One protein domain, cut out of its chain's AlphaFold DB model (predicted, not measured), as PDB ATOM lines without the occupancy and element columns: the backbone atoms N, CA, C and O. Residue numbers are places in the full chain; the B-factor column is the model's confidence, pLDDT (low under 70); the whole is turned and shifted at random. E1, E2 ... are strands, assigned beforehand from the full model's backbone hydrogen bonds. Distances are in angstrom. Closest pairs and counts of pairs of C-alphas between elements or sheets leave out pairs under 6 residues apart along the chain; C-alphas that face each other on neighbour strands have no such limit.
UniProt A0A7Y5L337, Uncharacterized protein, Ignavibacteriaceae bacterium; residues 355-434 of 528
ATOM      1  N   PHE A 355      -6.931  -6.790 -12.664       89.19
ATOM      2  CA  PHE A 355      -7.098  -8.124 -12.102       89.19
ATOM      3  C   PHE A 355      -5.759  -8.847 -12.046       89.19
ATOM      4  O   PHE A 355      -5.014  -8.865 -13.024       89.19
ATOM      5  N   ILE A 356      -5.496  -9.483 -10.913       87.62
ATOM      6  CA  ILE A 356      -4.381 -10.402 -10.724       87.62
ATOM      7  C   ILE A 356      -4.967 -11.673 -10.109       87.62
ATOM      8  O   ILE A 356      -5.696 -11.604  -9.120       87.62
ATOM      9  N   PHE A 357      -4.666 -12.823 -10.706       85.56
ATOM     10  CA  PHE A 357      -5.072 -14.140 -10.211       85.56
ATOM     11  C   PHE A 357      -3.889 -14.821  -9.525       85.56
ATOM     12  O   PHE A 357      -2.750 -14.662  -9.970       85.56
ATOM     13  N   SER A 358      -4.135 -15.578  -8.458       83.38
ATOM     14  CA  SER A 358      -3.093 -16.393  -7.831       83.38
ATOM     15  C   SER A 358      -2.686 -17.531  -8.767       83.38
ATOM     16  O   SER A 358      -3.438 -17.911  -9.668       83.38
ATOM     17  N   LEU A 359      -1.478 -18.074  -8.583       76.94
ATOM     18  CA  LEU A 359      -0.976 -19.142  -9.455       76.94
ATOM     19  C   LEU A 359      -1.767 -20.449  -9.293       76.94
ATOM     20  O   LEU A 359      -1.968 -21.159 -10.273       76.94
ATOM     21  N   ASP A 360      -2.257 -20.733  -8.082       77.31
ATOM     22  CA  ASP A 360      -3.198 -21.830  -7.808       77.31
ATOM     23  C   ASP A 360      -4.605 -21.569  -8.390       77.31
ATOM     24  O   ASP A 360      -5.419 -22.483  -8.519       77.31
ATOM     25  N   GLY A 361      -4.873 -20.316  -8.774       79.56
ATOM     26  CA  GLY A 361      -6.165 -19.807  -9.205       79.56
ATOM     27  C   GLY A 361      -7.278 -20.026  -8.177       79.56
ATOM     28  O   GLY A 361      -8.431 -20.206  -8.551       79.56
ATOM     29  N   GLU A 362      -6.963 -20.038  -6.886       82.69
ATOM     30  CA  GLU A 362      -7.977 -20.028  -5.827       82.69
ATOM     31  C   GLU A 362      -8.358 -18.604  -5.409       82.69
ATOM     32  O   GLU A 362      -9.387 -18.394  -4.766       82.69
ATOM     33  N   SER A 363      -7.516 -17.621  -5.740       86.06
ATOM     34  CA  SER A 363      -7.664 -16.239  -5.306       86.06
ATOM     35  C   SER A 363      -7.498 -15.229  -6.437       86.06
ATOM     36  O   SER A 363      -6.822 -15.458  -7.441       86.06
ATOM     37  N   TYR A 364      -8.118 -14.068  -6.266       88.94
ATOM     38  CA  TYR A 364      -7.936 -12.914  -7.129       88.94
ATOM     39  C   TYR A 364      -7.929 -11.625  -6.334       88.94
ATOM     40  O   TYR A 364      -8.579 -11.502  -5.292       88.94
ATOM     41  N   ILE A 365      -7.243 -10.640  -6.897       90.56
ATOM     42  CA  ILE A 365      -7.328  -9.254  -6.482       90.56
ATOM     43  C   ILE A 365      -7.679  -8.378  -7.680       90.56
ATOM     44  O   ILE A 365      -7.171  -8.575  -8.782       90.56
ATOM     45  N   CYS A 366      -8.562  -7.413  -7.479       92.00
ATOM     46  CA  CYS A 366      -8.817  -6.344  -8.438       92.00
ATOM     47  C   CYS A 366      -9.067  -5.035  -7.695       92.00
ATOM     48  O   CYS A 366      -9.031  -4.984  -6.464       92.00
ATOM     49  N   SER A 367      -9.296  -3.951  -8.421       93.12
ATOM     50  CA  SER A 367      -9.674  -2.683  -7.804       93.12
ATOM     51  C   SER A 367     -10.767  -1.977  -8.579       93.12
ATOM     52  O   SER A 367     -11.004  -2.277  -9.741       93.12
ATOM     53  N   TYR A 368     -11.435  -1.029  -7.940       93.94
ATOM     54  CA  TYR A 368     -12.254  -0.035  -8.623       93.94
ATOM     55  C   TYR A 368     -12.027   1.331  -7.980       93.94
ATOM     56  O   TYR A 368     -11.500   1.445  -6.866       93.94
ATOM     57  N   THR A 369     -12.427   2.379  -8.686       93.38
ATOM     58  CA  THR A 369     -12.346   3.754  -8.194       93.38
ATOM     59  C   THR A 369     -13.748   4.312  -8.007       93.38
ATOM     60  O   THR A 369     -14.596   4.190  -8.887       93.38
ATOM     61  N   GLU A 370     -13.985   4.943  -6.861       93.81
ATOM     62  CA  GLU A 370     -15.215   5.675  -6.570       93.81
ATOM     63  C   GLU A 370     -14.838   7.044  -5.988       93.81
ATOM     64  O   GLU A 370     -14.185   7.153  -4.946       93.81
ATOM     65  N   GLY A 371     -15.179   8.112  -6.714       93.38
ATOM     66  CA  GLY A 371     -14.662   9.453  -6.431       93.38
ATOM     67  C   GLY A 371     -13.135   9.517  -6.575       93.38
ATOM     68  O   GLY A 371     -12.585   9.045  -7.562       93.38
ATOM     69  N   ASN A 372     -12.454  10.080  -5.573       91.38
ATOM     70  CA  ASN A 372     -10.983  10.139  -5.505       91.38
ATOM     71  C   ASN A 372     -10.400   9.029  -4.619       91.38
ATOM     72  O   ASN A 372      -9.329   9.196  -4.035       91.38
ATOM     73  N   LYS A 373     -11.136   7.930  -4.437       93.69
ATOM     74  CA  LYS A 373     -10.720   6.808  -3.600       93.69
ATOM     75  C   LYS A 373     -10.639   5.535  -4.415       93.69
ATOM     76  O   LYS A 373     -11.445   5.293  -5.312       93.69
ATOM     77  N   LYS A 374      -9.656   4.716  -4.069       93.19
ATOM     78  CA  LYS A 374      -9.440   3.395  -4.640       93.19
ATOM     79  C   LYS A 374      -9.886   2.335  -3.645       93.19
ATOM     80  O   LYS A 374      -9.599   2.436  -2.453       93.19
ATOM     81  N   TYR A 375     -10.573   1.325  -4.144       93.62
ATOM     82  CA  TYR A 375     -11.033   0.178  -3.375       93.62
ATOM     83  C   TYR A 375     -10.392  -1.062  -3.964       93.62
ATOM     84  O   TYR A 375     -10.341  -1.211  -5.185       93.62
ATOM     85  N   VAL A 376      -9.896  -1.936  -3.103       92.38
ATOM     86  CA  VAL A 376      -9.282  -3.202  -3.494       92.38
ATOM     87  C   VAL A 376     -10.258  -4.314  -3.161       92.38
ATOM     88  O   VAL A 376     -10.876  -4.296  -2.103       92.38
ATOM     89  N   ILE A 377     -10.421  -5.266  -4.067       91.75
ATOM     90  CA  ILE A 377     -11.245  -6.445  -3.852       91.75
ATOM     91  C   ILE A 377     -10.334  -7.644  -3.821       91.75
ATOM     92  O   ILE A 377      -9.639  -7.879  -4.801       91.75
ATOM     93  N   TYR A 378     -10.384  -8.407  -2.740       90.62
ATOM     94  CA  TYR A 378      -9.709  -9.690  -2.629       90.62
ATOM     95  C   TYR A 378     -10.762 -10.767  -2.386       90.62
ATOM     96  O   TYR A 378     -11.501 -10.707  -1.405       90.62
ATOM     97  N   ASN A 379     -10.901 -11.706  -3.324       88.88
ATOM     98  CA  ASN A 379     -11.902 -12.784  -3.272       88.88
ATOM     99  C   ASN A 379     -13.348 -12.317  -3.003       88.88
ATOM    100  O   ASN A 379     -14.136 -13.002  -2.355       88.88
ATOM    101  N   GLY A 380     -13.706 -11.137  -3.518       88.38
ATOM    102  CA  GLY A 380     -15.034 -10.534  -3.369       88.38
ATOM    103  C   GLY A 380     -15.213  -9.671  -2.116       88.38
ATOM    104  O   GLY A 380     -16.200  -8.940  -2.030       88.38
ATOM    105  N   GLU A 381     -14.267  -9.694  -1.177       89.88
ATOM    106  CA  GLU A 381     -14.245  -8.788  -0.027       89.88
ATOM    107  C   GLU A 381     -13.626  -7.441  -0.406       89.88
ATOM    108  O   GLU A 381     -12.637  -7.397  -1.135       89.88
ATOM    109  N   ILE A 382     -14.205  -6.340   0.082       91.88
ATOM    110  CA  ILE A 382     -13.792  -4.970  -0.255       91.88
ATOM    111  C   ILE A 382     -12.914  -4.395   0.859       91.88
ATOM    112  O   ILE A 382     -13.315  -4.358   2.021       91.88
ATOM    113  N   TYR A 383     -11.768  -3.852   0.463       90.25
ATOM    114  CA  TYR A 383     -10.766  -3.199   1.297       90.25
ATOM    115  C   TYR A 383     -10.580  -1.738   0.864       90.25
ATOM    116  O   TYR A 383     -10.637  -1.413  -0.328       90.25
ATOM    117  N   GLY A 384     -10.348  -0.851   1.834       90.25
ATOM    118  CA  GLY A 384     -10.231   0.597   1.632       90.25
ATOM    119  C   GLY A 384     -11.349   1.388   2.333       90.25
ATOM    120  O   GLY A 384     -12.012   0.858   3.226       90.25
ATOM    121  N   PRO A 385     -11.586   2.658   1.955       93.12
ATOM    122  CA  PRO A 385     -10.982   3.374   0.830       93.12
ATOM    123  C   PRO A 385      -9.498   3.701   1.033       93.12
ATOM    124  O   PRO A 385      -9.091   4.131   2.108       93.12
ATOM    125  N   PHE A 386      -8.718   3.585  -0.039       89.94
ATOM    126  CA  PHE A 386      -7.337   4.058  -0.131       89.94
ATOM    127  C   PHE A 386      -7.253   5.329  -0.990       89.94
ATOM    128  O   PHE A 386      -8.153   5.617  -1.786       89.94
ATOM    129  N   GLU A 387      -6.169   6.094  -0.854       88.31
ATOM    130  CA  GLU A 387      -5.850   7.167  -1.808       88.31
ATOM    131  C   GLU A 387      -5.548   6.590  -3.206       88.31
ATOM    132  O   GLU A 387      -5.198   5.415  -3.341       88.31
ATOM    133  N   MET A 388      -5.694   7.404  -4.259       82.75
ATOM    134  CA  MET A 388      -5.583   6.937  -5.655       82.75
ATOM    135  C   MET A 388      -4.232   6.291  -5.997       82.75
ATOM    136  O   MET A 388      -4.198   5.378  -6.822       82.75
ATOM    137  N   ASP A 389      -3.157   6.699  -5.319       81.94
ATOM    138  CA  ASP A 389      -1.788   6.216  -5.548       81.94
ATOM    139  C   ASP A 389      -1.497   4.857  -4.880       81.94
ATOM    140  O   ASP A 389      -0.346   4.429  -4.796       81.94
ATOM    141  N   ALA A 390      -2.524   4.164  -4.374       79.25
ATOM    142  CA  ALA A 390      -2.348   2.844  -3.789       79.25
ATOM    143  C   ALA A 390      -1.972   1.801  -4.854       79.25
ATOM    144  O   ALA A 390      -2.725   1.554  -5.807       79.25
ATOM    145  N   ASN A 391      -0.833   1.141  -4.653       80.06
ATOM    146  CA  ASN A 391      -0.416  -0.032  -5.417       80.06
ATOM    147  C   ASN A 391      -0.824  -1.294  -4.662       80.06
ATOM    148  O   ASN A 391      -0.826  -1.320  -3.434       80.06
ATOM    149  N   TYR A 392      -1.165  -2.346  -5.389       79.62
ATOM    150  CA  TYR A 392      -1.556  -3.614  -4.794       79.62
ATOM    151  C   TYR A 392      -0.883  -4.762  -5.524       79.62
ATOM    152  O   TYR A 392      -0.585  -4.672  -6.714       79.62
ATOM    153  N   TRP A 393      -0.628  -5.827  -4.780       77.31
ATOM    154  CA  TRP A 393       0.116  -6.985  -5.237       77.31
ATOM    155  C   TRP A 393      -0.512  -8.241  -4.637       77.31
ATOM    156  O   TRP A 393      -0.963  -8.238  -3.488       77.31
ATOM    157  N   LEU A 394      -0.543  -9.317  -5.413       74.19
ATOM    158  CA  LEU A 394      -0.934 -10.635  -4.930       74.19
ATOM    159  C   LEU A 394       0.338 -11.431  -4.644       74.19
ATOM    160  O   LEU A 394       1.202 -11.522  -5.513       74.19
ATOM    161  N   SER A 395       0.502 -11.967  -3.436       69.50
ATOM    162  CA  SER A 395       1.686 -12.773  -3.128       69.50
ATOM    163  C   SER A 395       1.685 -14.030  -3.999       69.50
ATOM    164  O   SER A 395       0.829 -14.894  -3.843       69.50
ATOM    165  N   HIS A 396       2.615 -14.103  -4.954       61.91
ATOM    166  CA  HIS A 396       2.702 -15.211  -5.910       61.91
ATOM    167  C   HIS A 396       3.681 -16.312  -5.476       61.91
ATOM    168  O   HIS A 396       3.680 -17.380  -6.078       61.91
ATOM    169  N   GLU A 397       4.543 -16.057  -4.486       55.22
ATOM    170  CA  GLU A 397       5.742 -16.883  -4.262       55.22
ATOM    171  C   GLU A 397       5.557 -18.113  -3.360       55.22
ATOM    172  O   GLU A 397       6.461 -18.941  -3.287       55.22
ATOM    173  N   SER A 398       4.410 -18.300  -2.708       49.72
ATOM    174  CA  SER A 398       4.143 -19.518  -1.935       49.72
ATOM    175  C   SER A 398       2.646 -19.786  -1.840       49.72
ATOM    176  O   SER A 398       1.838 -18.910  -2.144       49.72
ATOM    177  N   ASP A 399       2.263 -20.962  -1.338       53.28
ATOM    178  CA  ASP A 399       0.887 -21.273  -0.913       53.28
ATOM    179  C   ASP A 399       0.346 -20.284   0.157       53.28
ATOM    180  O   ASP A 399      -0.770 -20.444   0.662       53.28
ATOM    181  N   ALA A 400       1.117 -19.253   0.536       56.50
ATOM    182  CA  ALA A 400       0.669 -18.147   1.359       56.50
ATOM    183  C   ALA A 400      -0.496 -17.410   0.692       56.50
ATOM    184  O   ALA A 400      -0.345 -16.558  -0.185       56.50
ATOM    185  N   LYS A 401      -1.690 -17.720   1.195       67.38
ATOM    186  CA  LYS A 401      -2.927 -17.022   0.868       67.38
ATOM    187  C   LYS A 401      -2.873 -15.607   1.428       67.38
ATOM    188  O   LYS A 401      -2.789 -15.409   2.644       67.38
ATOM    189  N   GLY A 402      -2.970 -14.620   0.549       78.38
ATOM    190  CA  GLY A 402      -3.117 -13.244   0.976       78.38
ATOM    191  C   GLY A 402      -2.972 -12.209  -0.119       78.38
ATOM    192  O   GLY A 402      -2.742 -12.513  -1.288       78.38
ATOM    193  N   PHE A 403      -3.108 -10.959   0.296       86.50
ATOM    194  CA  PHE A 403      -2.879  -9.800  -0.546       86.50
ATOM    195  C   PHE A 403      -2.054  -8.750   0.186       86.50
ATOM    196  O   PHE A 403      -2.032  -8.688   1.419       86.50
ATOM    197  N   ILE A 404      -1.415  -7.896  -0.607       89.19
ATOM    198  CA  ILE A 404      -0.682  -6.731  -0.141       89.19
ATOM    199  C   ILE A 404      -1.257  -5.491  -0.817       89.19
ATOM    200  O   ILE A 404      -1.370  -5.440  -2.042       89.19
ATOM    201  N   VAL A 405      -1.556  -4.456  -0.038       90.44
ATOM    202  CA  VAL A 405      -1.806  -3.106  -0.554       90.44
ATOM    203  C   VAL A 405      -0.799  -2.155   0.064       90.44
ATOM    204  O   VAL A 405      -0.753  -1.997   1.277       90.44
ATOM    205  N   THR A 406      -0.020  -1.473  -0.761       91.94
ATOM    206  CA  THR A 406       0.721  -0.286  -0.327       91.94
ATOM    207  C   THR A 406      -0.092   0.959  -0.613       91.94
ATOM    208  O   THR A 406      -0.599   1.125  -1.723       91.94
ATOM    209  N   TYR A 407      -0.202   1.852   0.359       91.50
ATOM    210  CA  TYR A 407      -0.922   3.110   0.203       91.50
ATOM    211  C   TYR A 407      -0.201   4.244   0.928       91.50
ATOM    212  O   TYR A 407       0.556   4.020   1.870       91.50
ATOM    213  N   TYR A 408      -0.437   5.474   0.482       90.50
ATOM    214  CA  TYR A 408       0.161   6.663   1.077       90.50
ATOM    215  C   TYR A 408      -0.811   7.344   2.033       90.50
ATOM    216  O   TYR A 408      -1.988   7.532   1.717       90.50
ATOM    217  N   LYS A 409      -0.307   7.746   3.197       88.94
ATOM    218  CA  LYS A 409      -1.031   8.566   4.169       88.94
ATOM    219  C   LYS A 409      -0.032   9.469   4.889       88.94
ATOM    220  O   LYS A 409       1.027   9.013   5.301       88.94
ATOM    221  N   ASP A 410      -0.347  10.756   5.016       90.19
ATOM    222  CA  ASP A 410       0.506  11.742   5.700       90.19
ATOM    223  C   ASP A 410       1.968  11.775   5.182       90.19
ATOM    224  O   ASP A 410       2.908  11.889   5.963       90.19
ATOM    225  N   ASN A 411       2.163  11.668   3.856       88.69
ATOM    226  CA  ASN A 411       3.466  11.561   3.161       88.69
ATOM    227  C   ASN A 411       4.322  10.341   3.537       88.69
ATOM    228  O   ASN A 411       5.510  10.305   3.221       88.69
ATOM    229  N   MET A 412       3.724   9.342   4.178       92.38
ATOM    230  CA  MET A 412       4.375   8.085   4.523       92.38
ATOM    231  C   MET A 412       3.715   6.927   3.780       92.38
ATOM    232  O   MET A 412       2.523   6.972   3.458       92.38
ATOM    233  N   THR A 413       4.494   5.883   3.526       93.06
ATOM    234  CA  THR A 413       4.013   4.627   2.952       93.06
ATOM    235  C   THR A 413       3.482   3.735   4.069       93.06
ATOM    236  O   THR A 413       4.120   3.569   5.108       93.06
ATOM    237  N   TYR A 414       2.317   3.145   3.847       93.88
ATOM    238  CA  TYR A 414       1.718   2.119   4.687       93.88
ATOM    239  C   TYR A 414       1.527   0.854   3.867       93.88
ATOM    240  O   TYR A 414       1.410   0.894   2.640       93.88
ATOM    241  N   LEU A 415       1.495  -0.268   4.567       93.19
ATOM    242  CA  LEU A 415       1.365  -1.596   4.000       93.19
ATOM    243  C   LEU A 415       0.195  -2.301   4.681       93.19
ATOM    244  O   LEU A 415       0.256  -2.539   5.879       93.19
ATOM    245  N   ASN A 416      -0.847  -2.655   3.944       91.44
ATOM    246  CA  ASN A 416      -1.896  -3.551   4.409       91.44
ATOM    247  C   ASN A 416      -1.584  -4.962   3.909       91.44
ATOM    248  O   ASN A 416      -1.560  -5.182   2.698       91.44
ATOM    249  N   ILE A 417      -1.338  -5.906   4.815       89.31
ATOM    250  CA  ILE A 417      -1.260  -7.333   4.478       89.31
ATOM    251  C   ILE A 417      -2.425  -8.016   5.170       89.31
ATOM    252  O   ILE A 417      -2.514  -7.979   6.398       89.31
ATOM    253  N   ASN A 418      -3.318  -8.636   4.396       85.12
ATOM    254  CA  ASN A 418      -4.458  -9.392   4.928       85.12
ATOM    255  C   ASN A 418      -5.252  -8.619   5.998       85.12
ATOM    256  O   ASN A 418      -5.517  -9.136   7.084       85.12
ATOM    257  N   ASN A 419      -5.612  -7.365   5.701       86.06
ATOM    258  CA  ASN A 419      -6.354  -6.467   6.592       86.06
ATOM    259  C   ASN A 419      -5.589  -5.960   7.832       86.06
ATOM    260  O   ASN A 419      -6.202  -5.402   8.742       86.06
ATOM    261  N   THR A 420      -4.272  -6.147   7.890       90.62
ATOM    262  CA  THR A 420      -3.429  -5.599   8.959       90.62
ATOM    263  C   THR A 420      -2.546  -4.497   8.399       90.62
ATOM    264  O   THR A 420      -1.750  -4.749   7.496       90.62
ATOM    265  N   ASP A 421      -2.690  -3.284   8.936       93.06
ATOM    266  CA  ASP A 421      -1.879  -2.131   8.546       93.06
ATOM    267  C   ASP A 421      -0.536  -2.111   9.289       93.06
ATOM    268  O   ASP A 421      -0.475  -2.217  10.516       93.06
ATOM    269  N   TYR A 422       0.536  -1.888   8.534       94.69
ATOM    270  CA  TYR A 422       1.899  -1.680   9.004       94.69
ATOM    271  C   TYR A 422       2.419  -0.328   8.509       94.69
ATOM    272  O   TYR A 422       2.115   0.105   7.395       94.69
ATOM    273  N   GLY A 423       3.226   0.331   9.338       93.69
ATOM    274  CA  GLY A 423       3.824   1.630   9.043       93.69
ATOM    275  C   GLY A 423       3.710   2.603  10.219       93.69
ATOM    276  O   GLY A 423       3.282   2.213  11.309       93.69
ATOM    277  N   PRO A 424       4.081   3.877  10.021       95.19
ATOM    278  CA  PRO A 424       4.518   4.484   8.757       95.19
ATOM    279  C   PRO A 424       5.945   4.085   8.329       95.19
ATOM    280  O   PRO A 424       6.828   3.948   9.173       95.19
ATOM    281  N   PHE A 425       6.179   3.982   7.018       95.38
ATOM    282  CA  PHE A 425       7.489   3.733   6.395       95.38
ATOM    283  C   PHE A 425       7.859   4.846   5.408       95.38
ATOM    284  O   PHE A 425       6.975   5.431   4.775       95.38
ATOM    285  N   GLY A 426       9.151   5.136   5.249       93.25
ATOM    286  CA  GLY A 426       9.632   6.032   4.192       93.25
ATOM    287  C   GLY A 426       9.445   5.406   2.807       93.25
ATOM    288  O   GLY A 426       8.992   6.065   1.871       93.25
ATOM    289  N   TYR A 427       9.710   4.104   2.699       93.00
ATOM    290  CA  TYR A 427       9.602   3.314   1.473       93.00
ATOM    291  C   TYR A 427       9.374   1.830   1.805       93.00
ATOM    292  O   TYR A 427       9.730   1.366   2.887       93.00
ATOM    293  N   VAL A 428       8.766   1.079   0.884       92.25
ATOM    294  CA  VAL A 428       8.531  -0.368   1.009       92.25
ATOM    295  C   VAL A 428       8.999  -1.053  -0.273       92.25
ATOM    296  O   VAL A 428       8.487  -0.749  -1.350       92.25
ATOM    297  N   ASP A 429       9.942  -1.991  -0.168       89.81
ATOM    298  CA  ASP A 429      10.435  -2.758  -1.317       89.81
ATOM    299  C   ASP A 429       9.587  -4.019  -1.538       89.81
ATOM    300  O   ASP A 429       9.868  -5.095  -1.006       89.81
ATOM    301  N   LEU A 430       8.523  -3.881  -2.332       84.94
ATOM    302  CA  LEU A 430       7.643  -5.002  -2.676       84.94
ATOM    303  C   LEU A 430       8.274  -5.999  -3.653       84.94
ATOM    304  O   LEU A 430       7.781  -7.117  -3.761       84.94
ATOM    305  N   TYR A 431       9.358  -5.640  -4.349       83.62
ATOM    306  CA  TYR A 431       9.967  -6.523  -5.353       83.62
ATOM    307  C   TYR A 431      10.701  -7.717  -4.742       83.62
ATOM    308  O   TYR A 431      11.089  -8.631  -5.465       83.62
ATOM    309  N   ARG A 432      10.938  -7.693  -3.428       84.06
ATOM    310  CA  ARG A 432      11.725  -8.703  -2.718       84.06
ATOM    311  C   ARG A 432      11.008  -9.299  -1.508       84.06
ATOM    312  O   ARG A 432      11.648  -9.983  -0.712       84.06
ATOM    313  N   ILE A 433       9.702  -9.062  -1.351       89.62
ATOM    314  CA  ILE A 433       8.948  -9.710  -0.275       89.62
ATOM    315  C   ILE A 433       8.982 -11.229  -0.448       89.62
ATOM    316  O   ILE A 433       8.717 -11.743  -1.530       89.62
ATOM    317  N   LYS A 434       9.286 -11.941   0.636       88.44
ATOM    318  CA  LYS A 434       9.291 -13.405   0.679       88.44
ATOM    319  C   LYS A 434       8.258 -13.888   1.684       88.44
ATOM    320  O   LYS A 434       8.134 -13.316   2.770       88.44
TER     321      LYS A 434
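AT A GLANCE: This is residues 355 to 434 of the 528 residues of an uncharacterized protein of Ignavibacteriaceae bacterium (UniProt A0A7Y5L337). Two antiparallel sheets of four strands lie face to face as a sandwich, E1 E2 E3 E4 in one layer and E5 E6 E7 E8 in the other, with strands that run nearly along each other; the last strand, E9, stretches over the far side of the second sheet. The printed part completes the sheet E1 E2 E3 E4 before it passes, at the link E4 to E5, to the sheet E5 E6 E7 E8, and the links E1 to E2 and E5 to E6 lie at the same end of the sandwich. The printed part has 80 residues with nine named strands, E1 to E9 in chain order, and no named helix, and its class is all strand. The whole is compact, with a radius of gyration of the C-alphas of 12.3 A and spans of 36 by 29 by 18 A.

HOW THE PARTS SIT: Begin with the sheet of E1, residues 355 to 357, E2, residues 364 to 370, E3, residues 373 to 378, and E4, residues 381 to 387, a meander, each strand the antiparallel neighbour of the one before. Look for N 356 and O 365, 2.9 A apart, between E1 and E2; N 368 and O 375, 3.0 A, between E2 and E3; and N 376 and O 383, 2.9 A, between E3 and E4, each within hydrogen-bond range. The second meander is E5, residues 391 to 394, E6, residues 403 to 409, E7, residues 412 to 417, and E8, residues 420 to 425. Here find, within hydrogen-bond range, N 393 and O 404 at 2.9 A for E5 and E6, N 407 and O 414 at 3.0 A for E6 and E7, and N 415 and O 422 at 2.9 A for E7 and E8. Both sheets are strongly twisted. Across the sandwich, their best planes are 23 degrees apart; the closest C-alphas of E4 and E6 are those of Phe 386 and Tyr 407, 6.5 A apart. E9, residues 427 to 434, pairs with no named strand; its closest C-alpha to E7 is that of Tyr 427, 5.9 A from that of Thr 413.

IN THESE COORDINATES: Find C-alpha 355 at (-7.098, -8.124, -12.102), where E1 begins. E2 starts at C-alpha 364, (-7.936, -12.914, -7.129), and runs 20.0 A; E3 is 16.6 A long and E4 18.1 A. E5 covers 10.6 A, E6 19.1 A, E7 16.4 A and E8 14.6 A. E9 bends by 78 degrees at residue 431 and ends at C-alpha 434, (9.291, -13.405, 0.679).

THE WHOLE: The two C-alphas farthest apart are those of Asp 360 and Asp 410, 36.4 A. The printed part has no cut and no long link. Mean pLDDT of the printed part is 86.1; look for values under 70 at residues 395 to 401.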